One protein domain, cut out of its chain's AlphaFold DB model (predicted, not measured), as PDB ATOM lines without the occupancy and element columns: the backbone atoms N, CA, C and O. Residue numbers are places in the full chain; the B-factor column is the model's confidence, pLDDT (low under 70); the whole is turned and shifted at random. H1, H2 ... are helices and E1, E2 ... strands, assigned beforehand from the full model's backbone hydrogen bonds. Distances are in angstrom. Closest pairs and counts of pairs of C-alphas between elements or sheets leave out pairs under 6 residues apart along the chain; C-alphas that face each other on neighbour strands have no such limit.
ATOM      1  N   ARG A   2     -54.618 -16.153  44.225       72.56
ATOM      2  CA  ARG A   2     -53.546 -16.600  45.126       72.56
ATOM      3  C   ARG A   2     -52.310 -15.731  44.958       72.56
ATOM      4  O   ARG A   2     -51.882 -15.473  43.831       72.56
ATOM      5  N   LEU A   3     -51.781 -15.269  46.083       78.44
ATOM      6  CA  LEU A   3     -50.662 -14.347  46.170       78.44
ATOM      7  C   LEU A   3     -49.621 -14.903  47.143       78.44
ATOM      8  O   LEU A   3     -49.978 -15.435  48.192       78.44
ATOM      9  N   GLN A   4     -48.344 -14.736  46.825       80.38
ATOM     10  CA  GLN A   4     -47.245 -14.984  47.749       80.38
ATOM     11  C   GLN A   4     -46.369 -13.735  47.819       80.38
ATOM     12  O   GLN A   4     -45.919 -13.238  46.793       80.38
ATOM     13  N   ILE A   5     -46.120 -13.219  49.017       82.44
ATOM     14  CA  ILE A   5     -45.293 -12.032  49.239       82.44
ATOM     15  C   ILE A   5     -44.065 -12.442  50.035       82.44
ATOM     16  O   ILE A   5     -44.181 -12.844  51.184       82.44
ATOM     17  N   ASP A   6     -42.891 -12.307  49.439       79.19
ATOM     18  CA  ASP A   6     -41.603 -12.436  50.105       79.19
ATOM     19  C   ASP A   6     -41.095 -11.040  50.483       79.19
ATOM     20  O   ASP A   6     -40.736 -10.233  49.621       79.19
ATOM     21  N   THR A   7     -41.088 -10.739  51.780       75.69
ATOM     22  CA  THR A   7     -40.625  -9.447  52.316       75.69
ATOM     23  C   THR A   7     -39.104  -9.358  52.446       75.69
ATOM     24  O   THR A   7     -38.553  -8.258  52.386       75.69
ATOM     25  N   GLY A   8     -38.408 -10.494  52.554       75.19
ATOM     26  CA  GLY A   8     -36.945 -10.549  52.569       75.19
ATOM     27  C   GLY A   8     -36.359 -10.365  51.169       75.19
ATOM     28  O   GLY A   8     -35.436  -9.574  50.976       75.19
ATOM     29  N   GLY A   9     -36.945 -11.047  50.185       76.56
ATOM     30  CA  GLY A   9     -36.601 -10.956  48.765       76.56
ATOM     31  C   GLY A   9     -37.320  -9.842  48.000       76.56
ATOM     32  O   GLY A   9     -37.075  -9.677  46.807       76.56
ATOM     33  N   LYS A  10     -38.221  -9.091  48.650       83.81
ATOM     34  CA  LYS A  10     -39.066  -8.041  48.047       83.81
ATOM     35  C   LYS A  10     -39.733  -8.482  46.740       83.81
ATOM     36  O   LYS A  10     -39.641  -7.810  45.712       83.81
ATOM     37  N   THR A  11     -40.398  -9.632  46.770       84.12
ATOM     38  CA  THR A  11     -41.038 -10.224  45.589       84.12
ATOM     39  C   THR A  11     -42.497 -10.554  45.878       84.12
ATOM     40  O   THR A  11     -42.818 -11.103  46.925       84.12
ATOM     41  N   ILE A  12     -43.388 -10.219  44.948       85.94
ATOM     42  CA  ILE A  12     -44.817 -10.535  44.987       85.94
ATOM     43  C   ILE A  12     -45.104 -11.478  43.825       85.94
ATOM     44  O   ILE A  12     -44.868 -11.140  42.670       85.94
ATOM     45  N   LYS A  13     -45.626 -12.660  44.125       87.56
ATOM     46  CA  LYS A  13     -45.943 -13.722  43.172       87.56
ATOM     47  C   LYS A  13     -47.449 -13.881  43.064       87.56
ATOM     48  O   LYS A  13     -48.133 -13.920  44.086       87.56
ATOM     49  N   VAL A  14     -47.960 -13.998  41.843       85.81
ATOM     50  CA  VAL A  14     -49.387 -14.198  41.562       85.81
ATOM     51  C   VAL A  14     -49.571 -15.426  40.679       85.81
ATOM     52  O   VAL A  14     -48.989 -15.515  39.594       85.81
ATOM     53  N   GLU A  15     -50.404 -16.364  41.131       80.06
ATOM     54  CA  GLU A  15     -50.613 -17.647  40.441       80.06
ATOM     55  C   GLU A  15     -51.488 -17.525  39.185       80.06
ATOM     56  O   GLU A  15     -51.376 -18.324  38.259       80.06
ATOM     57  N   SER A  16     -52.340 -16.500  39.114       76.94
ATOM     58  CA  SER A  16     -53.296 -16.303  38.025       76.94
ATOM     59  C   SER A  16     -53.318 -14.860  37.531       76.94
ATOM     60  O   SER A  16     -52.872 -13.942  38.221       76.94
ATOM     61  N   ASN A  17     -53.917 -14.637  36.359       78.38
ATOM     62  CA  ASN A  17     -54.270 -13.290  35.914       78.38
ATOM     63  C   ASN A  17     -55.139 -12.607  36.983       78.38
ATOM     64  O   ASN A  17     -56.134 -13.175  37.435       78.38
ATOM     65  N   VAL A  18     -54.749 -11.399  37.387       80.75
ATOM     66  CA  VAL A  18     -55.441 -10.593  38.399       80.75
ATOM     67  C   VAL A  18     -55.701  -9.197  37.845       80.75
ATOM     68  O   VAL A  18     -54.896  -8.657  37.083       80.75
ATOM     69  N   GLY A  19     -56.831  -8.600  38.220       84.31
ATOM     70  CA  GLY A  19     -57.097  -7.199  37.917       84.31
ATOM     71  C   GLY A  19     -56.119  -6.302  38.675       84.31
ATOM     72  O   GLY A  19     -56.038  -6.367  39.899       84.31
ATOM     73  N   LEU A  20     -55.402  -5.423  37.967       84.88
ATOM     74  CA  LEU A  20     -54.408  -4.533  38.583       84.88
ATOM     75  C   LEU A  20     -54.996  -3.686  39.718       84.88
ATOM     76  O   LEU A  20     -54.338  -3.476  40.730       84.88
ATOM     77  N   LYS A  21     -56.247  -3.233  39.574       86.19
ATOM     78  CA  LYS A  21     -56.928  -2.458  40.615       86.19
ATOM     79  C   LYS A  21     -57.060  -3.250  41.920       86.19
ATOM     80  O   LYS A  21     -56.666  -2.750  42.963       86.19
ATOM     81  N   GLU A  22     -57.589  -4.467  41.845       81.12
ATOM     82  CA  GLU A  22     -57.788  -5.339  43.008       81.12
ATOM     83  C   GLU A  22     -56.451  -5.700  43.665       81.12
ATOM     84  O   GLU A  22     -56.324  -5.670  44.887       81.12
ATOM     85  N   LEU A  23     -55.421  -5.960  42.853       83.81
ATOM     86  CA  LEU A  23     -54.070  -6.197  43.350       83.81
ATOM     87  C   LEU A  23     -53.545  -4.991  44.142       83.81
ATOM     88  O   LEU A  23     -53.115  -5.153  45.282       83.81
ATOM     89  N   PHE A  24     -53.599  -3.781  43.578       85.12
ATOM     90  CA  PHE A  24     -53.097  -2.585  44.257       85.12
ATOM     91  C   PHE A  24     -53.937  -2.185  45.470       85.12
ATOM     92  O   PHE A  24     -53.371  -1.721  46.456       85.12
ATOM     93  N   ASP A  25     -55.257  -2.375  45.437       84.94
ATOM     94  CA  ASP A  25     -56.115  -2.138  46.600       84.94
ATOM     95  C   ASP A  25     -55.672  -3.038  47.769       84.94
ATOM     96  O   ASP A  25     -55.425  -2.544  48.870       84.94
ATOM     97  N   ASN A  26     -55.457  -4.332  47.509       81.44
ATOM     98  CA  ASN A  26     -54.976  -5.280  48.516       81.44
ATOM     99  C   ASN A  26     -53.554  -4.951  49.000       81.44
ATOM    100  O   ASN A  26     -53.297  -4.951  50.204       81.44
ATOM    101  N   LEU A  27     -52.636  -4.602  48.094       81.75
ATOM    102  CA  LEU A  27     -51.268  -4.225  48.463       81.75
ATOM    103  C   LEU A  27     -51.216  -2.937  49.290       81.75
ATOM    104  O   LEU A  27     -50.417  -2.852  50.220       81.75
ATOM    105  N   ASN A  28     -52.068  -1.950  49.011       81.50
ATOM    106  CA  ASN A  28     -52.152  -0.725  49.808       81.50
ATOM    107  C   ASN A  28     -52.704  -0.976  51.215       81.50
ATOM    108  O   ASN A  28     -52.302  -0.291  52.153       81.50
ATOM    109  N   VAL A  29     -53.595  -1.956  51.377       79.56
ATOM    110  CA  VAL A  29     -54.069  -2.383  52.701       79.56
ATOM    111  C   VAL A  29     -52.957  -3.102  53.469       79.56
ATOM    112  O   VAL A  29     -52.777  -2.849  54.658       79.56
ATOM    113  N   MET A  30     -52.185  -3.963  52.799       73.56
ATOM    114  CA  MET A  30     -51.106  -4.739  53.427       73.56
ATOM    115  C   MET A  30     -49.863  -3.900  53.743       73.56
ATOM    116  O   MET A  30     -49.280  -4.049  54.815       73.56
ATOM    117  N   PHE A  31     -49.478  -2.987  52.849       81.50
ATOM    118  CA  PHE A  31     -48.372  -2.051  53.050       81.50
ATOM    119  C   PHE A  31     -48.893  -0.609  52.978       81.50
ATOM    120  O   PHE A  31     -48.752   0.060  51.948       81.50
ATOM    121  N   PRO A  32     -49.449  -0.076  54.080       74.81
ATOM    122  CA  PRO A  32     -50.066   1.254  54.107       74.81
ATOM    123  C   PRO A  32     -49.082   2.399  53.817       74.81
ATOM    124  O   PRO A  32     -49.489   3.500  53.456       74.81
ATOM    125  N   LYS A  33     -47.774   2.144  53.942       82.31
ATOM    126  CA  LYS A  33     -46.697   3.082  53.590       82.31
ATOM    127  C   LYS A  33     -46.200   2.936  52.146       82.31
ATOM    128  O   LYS A  33     -45.183   3.530  51.805       82.31
ATOM    129  N   LYS A  34     -46.900   2.156  51.316       81.62
ATOM    130  CA  LYS A  34     -46.550   1.867  49.915       81.62
ATOM    131  C   LYS A  34     -45.187   1.198  49.729       81.62
ATOM    132  O   LYS A  34     -44.544   1.334  48.697       81.62
ATOM    133  N   GLU A  35     -44.750   0.427  50.720       82.69
ATOM    134  CA  GLU A  35     -43.470  -0.295  50.663       82.69
ATOM    135  C   GLU A  35     -43.424  -1.301  49.500       82.69
ATOM    136  O   GLU A  35     -42.344  -1.575  48.975       82.69
ATOM    137  N   TRP A  36     -44.594  -1.778  49.049       82.88
ATOM    138  CA  TRP A  36     -44.766  -2.650  47.885       82.88
ATOM    139  C   TRP A  36     -44.262  -2.034  46.568       82.88
ATOM    140  O   TRP A  36     -43.946  -2.782  45.649       82.88
ATOM    141  N   GLU A  37     -44.128  -0.704  46.457       87.56
ATOM    142  CA  GLU A  37     -43.590  -0.044  45.252       87.56
ATOM    143  C   GLU A  37     -42.143  -0.469  44.952       87.56
ATOM    144  O   GLU A  37     -41.700  -0.425  43.808       87.56
ATOM    145  N   GLY A  38     -41.406  -0.910  45.976       85.94
ATOM    146  CA  GLY A  38     -40.049  -1.433  45.835       85.94
ATOM    147  C   GLY A  38     -39.969  -2.935  45.551       85.94
ATOM    148  O   GLY A  38     -38.867  -3.480  45.608       85.94
ATOM    149  N   TYR A  39     -41.100  -3.612  45.332       88.94
ATOM    150  CA  TYR A  39     -41.163  -5.060  45.140       88.94
ATOM    151  C   TYR A  39     -41.244  -5.415  43.655       88.94
ATOM    152  O   TYR A  39     -41.787  -4.671  42.839       88.94
ATOM    153  N   THR A  40     -40.734  -6.594  43.307       89.44
ATOM    154  CA  THR A  40     -40.870  -7.159  41.958       89.44
ATOM    155  C   THR A  40     -42.142  -7.996  41.867       89.44
ATOM    156  O   THR A  40     -42.412  -8.792  42.764       89.44
ATOM    157  N   LEU A  41     -42.918  -7.833  40.791       87.69
ATOM    158  CA  LEU A  41     -44.125  -8.620  40.530       87.69
ATOM    159  C   LEU A  41     -43.826  -9.767  39.554       87.69
ATOM    160  O   LEU A  41     -43.493  -9.526  38.396       87.69
ATOM    161  N   GLU A  42     -44.008 -11.005  40.004       86.25
ATOM    162  CA  GLU A  42     -43.964 -12.214  39.181       86.25
ATOM    163  C   GLU A  42     -45.388 -12.743  38.964       86.25
ATOM    164  O   GLU A  42     -46.137 -12.971  39.916       86.25
ATOM    165  N   THR A  43     -45.781 -12.948  37.708       83.12
ATOM    166  CA  THR A  43     -47.112 -13.455  37.339       83.12
ATOM    167  C   THR A  43     -47.011 -14.823  36.672       83.12
ATOM    168  O   THR A  43     -45.969 -15.173  36.119       83.12
ATOM    169  N   ASN A  44     -48.105 -15.592  36.698       75.19
ATOM    170  CA  ASN A  44     -48.189 -16.945  36.126       75.19
ATOM    171  C   ASN A  44     -47.173 -17.928  36.729       75.19
ATOM    172  O   ASN A  44     -46.667 -18.825  36.054       75.19
ATOM    173  N   VAL A  45     -46.865 -17.746  38.010       74.12
ATOM    174  CA  VAL A  45     -45.952 -18.610  38.756       74.12
ATOM    175  C   VAL A  45     -46.747 -19.612  39.578       74.12
ATOM    176  O   VAL A  45     -47.694 -19.247  40.268       74.12
ATOM    177  N   VAL A  46     -46.358 -20.887  39.524       71.06
ATOM    178  CA  VAL A  46     -46.953 -21.915  40.386       71.06
ATOM    179  C   VAL A  46     -46.493 -21.658  41.817       71.06
ATOM    180  O   VAL A  46     -45.319 -21.839  42.147       71.06
ATOM    181  N   ILE A  47     -47.420 -21.222  42.666       66.25
ATOM    182  CA  ILE A  47     -47.172 -21.006  44.088       66.25
ATOM    183  C   ILE A  47     -47.310 -22.360  44.789       66.25
ATOM    184  O   ILE A  47     -48.407 -22.880  44.977       66.25
ATOM    185  N   ASN A  48     -46.178 -22.963  45.145       63.81
ATOM    186  CA  ASN A  48     -46.152 -24.280  45.775       63.81
ATOM    187  C   ASN A  48     -46.221 -24.111  47.300       63.81
ATOM    188  O   ASN A  48     -45.212 -23.809  47.938       63.81
ATOM    189  N   TRP A  49     -47.407 -24.272  47.895       62.41
ATOM    190  CA  TRP A  49     -47.553 -24.269  49.355       62.41
ATOM    191  C   TRP A  49     -46.924 -25.548  49.909       62.41
ATOM    192  O   TRP A  49     -47.493 -26.632  49.811       62.41
ATOM    193  N   THR A  50     -45.726 -25.445  50.481       51.31
ATOM    194  CA  THR A  50     -44.963 -26.590  51.008       51.31
ATOM    195  C   THR A  50     -45.600 -27.266  52.225       51.31
ATOM    196  O   THR A  50     -45.105 -28.299  52.674       51.31
ATOM    197  N   TRP A  79     -57.433  -7.208  58.778       34.78
ATOM    198  CA  TRP A  79     -58.876  -7.347  58.591       34.78
ATOM    199  C   TRP A  79     -59.214  -7.068  57.119       34.78
ATOM    200  O   TRP A  79     -59.721  -6.011  56.757       34.78
ATOM    201  N   CYS A  80     -58.931  -8.028  56.255       32.16
ATOM    202  CA  CYS A  80     -59.775  -8.301  55.101       32.16
ATOM    203  C   CYS A  80     -60.199  -9.767  55.218       32.16
ATOM    204  O   CYS A  80     -59.524 -10.536  55.896       32.16
ATOM    205  N   GLY A  81     -61.342 -10.154  54.650       33.81
ATOM    206  CA  GLY A  81     -61.882 -11.522  54.703       33.81
ATOM    207  C   GLY A  81     -61.045 -12.564  53.949       33.81
ATOM    208  O   GLY A  81     -61.601 -13.379  53.226       33.81
ATOM    209  N   ALA A  82     -59.720 -12.500  54.072       36.59
ATOM    210  CA  ALA A  82     -58.774 -13.511  53.663       36.59
ATOM    211  C   ALA A  82     -58.573 -14.462  54.846       36.59
ATOM    212  O   ALA A  82     -58.076 -14.063  55.907       36.59
ATOM    213  N   ASP A  83     -58.966 -15.718  54.657       38.62
ATOM    214  CA  ASP A  83     -58.619 -16.816  55.550       38.62
ATOM    215  C   ASP A  83     -57.089 -16.886  55.652       38.62
ATOM    216  O   ASP A  83     -56.384 -17.368  54.768       38.62
ATOM    217  N   THR A  84     -56.539 -16.293  56.709       44.06
ATOM    218  CA  THR A  84     -55.095 -16.181  56.913       44.06
ATOM    219  C   THR A  84     -54.598 -17.365  57.733       44.06
ATOM    220  O   THR A  84     -55.193 -17.713  58.751       44.06
ATOM    221  N   GLN A  85     -53.453 -17.922  57.319       45.12
ATOM    222  CA  GLN A  85     -52.222 -18.108  58.115       45.12
ATOM    223  C   GLN A  85     -51.491 -19.415  57.724       45.12
ATOM    224  O   GLN A  85     -51.776 -20.486  58.253       45.12
ATOM    225  N   ALA A  86     -50.446 -19.305  56.900       40.03
ATOM    226  CA  ALA A  86     -49.214 -20.075  57.090       40.03
ATOM    227  C   ALA A  86     -48.057 -19.077  57.041       40.03
ATOM    228  O   ALA A  86     -47.628 -18.662  55.968       40.03
ATOM    229  N   VAL A  87     -47.628 -18.631  58.219       40.94
ATOM    230  CA  VAL A  87     -46.413 -17.834  58.385       40.94
ATOM    231  C   VAL A  87     -45.278 -18.825  58.565       40.94
ATOM    232  O   VAL A  87     -45.212 -19.510  59.586       40.94
ATOM    233  N   ASP A  88     -44.393 -18.920  57.582       46.56
ATOM    234  CA  ASP A  88     -43.055 -19.420  57.847       46.56
ATOM    235  C   ASP A  88     -42.234 -18.272  58.474       46.56
ATOM    236  O   ASP A  88     -42.439 -17.091  58.189       46.56
ATOM    237  N   ASN A  89     -41.310 -18.575  59.392       49.69
ATOM    238  CA  ASN A  89     -40.454 -17.565  60.046       49.69
ATOM    239  C   ASN A  89     -39.453 -16.891  59.072       49.69
ATOM    240  O   ASN A  89     -38.482 -16.271  59.499       49.69
ATOM    241  N   THR A  90     -39.666 -17.039  57.767       51.97
ATOM    242  CA  THR A  90     -38.815 -16.592  56.662       51.97
ATOM    243  C   THR A  90     -39.308 -15.305  56.003       51.97
ATOM    244  O   THR A  90     -38.612 -14.772  55.146       51.97
ATOM    245  N   GLY A  91     -40.456 -14.760  56.426       58.91
ATOM    246  CA  GLY A  91     -40.986 -13.504  55.883       58.91
ATOM    247  C   GLY A  91     -41.759 -13.680  54.575       58.91
ATOM    248  O   GLY A  91     -41.896 -12.709  53.822       58.91
ATOM    249  N   ILE A  92     -42.250 -14.897  54.311       63.12
ATOM    250  CA  ILE A  92     -43.084 -15.236  53.160       63.12
ATOM    251  C   ILE A  92     -44.549 -15.333  53.610       63.12
ATOM    252  O   ILE A  92     -44.891 -16.049  54.548       63.12
ATOM    253  N   TYR A  93     -45.433 -14.618  52.918       68.19
ATOM    254  CA  TYR A  93     -46.866 -14.573  53.195       68.19
ATOM    255  C   TYR A  93     -47.642 -15.158  52.022       68.19
ATOM    256  O   TYR A  93     -47.642 -14.574  50.943       68.19
ATOM    257  N   ASN A  94     -48.328 -16.278  52.239       68.88
ATOM    258  CA  ASN A  94     -49.259 -16.853  51.268       68.88
ATOM    259  C   ASN A  94     -50.686 -16.393  51.582       68.88
ATOM    260  O   ASN A  94     -51.135 -16.486  52.724       68.88
ATOM    261  N   LEU A  95     -51.390 -15.892  50.571       68.31
ATOM    262  CA  LEU A  95     -52.726 -15.318  50.688       68.31
ATOM    263  C   LEU A  95     -53.628 -15.914  49.611       68.31
ATOM    264  O   LEU A  95     -53.304 -15.875  48.422       68.31
ATOM    265  N   GLU A  96     -54.783 -16.418  50.028       64.88
ATOM    266  CA  GLU A  96     -55.884 -16.765  49.137       64.88
ATOM    267  C   GLU A  96     -57.010 -15.759  49.370       64.88
ATOM    268  O   GLU A  96     -57.535 -15.626  50.471       64.88
ATOM    269  N   ILE A  97     -57.325 -14.985  48.335       60.22
ATOM    270  CA  ILE A  97     -58.403 -13.998  48.359       60.22
ATOM    271  C   ILE A  97     -59.550 -14.582  47.543       60.22
ATOM    272  O   ILE A  97     -59.452 -14.714  46.319       60.22
ATOM    273  N   THR A  98     -60.618 -14.974  48.222       53.53
ATOM    274  CA  THR A  98     -61.900 -15.336  47.616       53.53
ATOM    275  C   THR A  98     -62.726 -14.067  47.422       53.53
ATOM    276  O   THR A  98     -62.967 -13.346  48.388       53.53
ATOM    277  N   GLY A  99     -63.089 -13.780  46.170       43.75
ATOM    278  CA  GLY A  99     -64.020 -12.703  45.814       43.75
ATOM    279  C   GLY A  99     -65.474 -13.113  45.985       43.75
ATOM    280  O   GLY A  99     -65.743 -14.337  45.931       43.75
TER     281      GLY A  99
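AT A GLANCE: This is residues 2 to 50 and 79 to 99 of the 99 residues of an uncharacterized protein of viral metagenome (UniProt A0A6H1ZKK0). A small twisted sheet of four strands is the body of this domain, with H1 and H2 standing off one face of it in the crossover from E2 to E3. Past E3 the chain swings off toward the other face, and residues 79 to 91 make a long loop beyond the E4 edge. The printed part has 70 residues, in the order E1, E2, H1, H2, E3, E4; the sheet's order is E3, E2, E1, E4, mixed. The class is mixed, helices and strands, with 33 residues, under half, in named elements. It is compact, with a radius of gyration of the C-alphas of 11.4 A and spans of 29 by 26 by 25 A.

IN THESE COORDINATES: Find C-alpha 2 at (-53.546, -16.600, 45.126), where E1, residues 2 to 6, begins its 13.6 A. E2 is residues 11 to 14, and H1, residues 20 to 30, is 15.2 A long. H2 is residues 35 to 38, E3 residues 40 to 43. E4, residues 92 to 96, ends at C-alpha 96, (-55.884, -16.765, 49.137).

HOW THE PARTS SIT: Look first at the hairpin E1 and E2, antiparallel, with N 4 and O 13 at 2.9 A. E3 is parallel to E2, with N 12 and O 40 at 2.8 A; E2, H1, H2 and E3 form a strand-helix-strand unit, two parallel neighbour strands with helices between, its crossover right-handed. E4 is antiparallel to E1, with N 3 and O 95 at 2.9 A. H1 and H2 are close but not clearly touching, their closest C-alphas, Leu 27 and Trp 36, 6.7 A apart. Both are only just not on the sheet, each with 4 pairs of C-alphas within 10 A. In H1 every O i to N i+4 pair is within hydrogen-bond range; H2 is too short for one.

THE WHOLE: The C-alphas of Lys 33 and Thr 50 are the two farthest apart, 29.8 A. Residues 51 to 78 are not printed, and C-alphas 50 and 79 are 24.9 A apart across this cut. Of the links printed whole, none is long. Confidence is under 70 at residues 47 to 50 and 79 to 99.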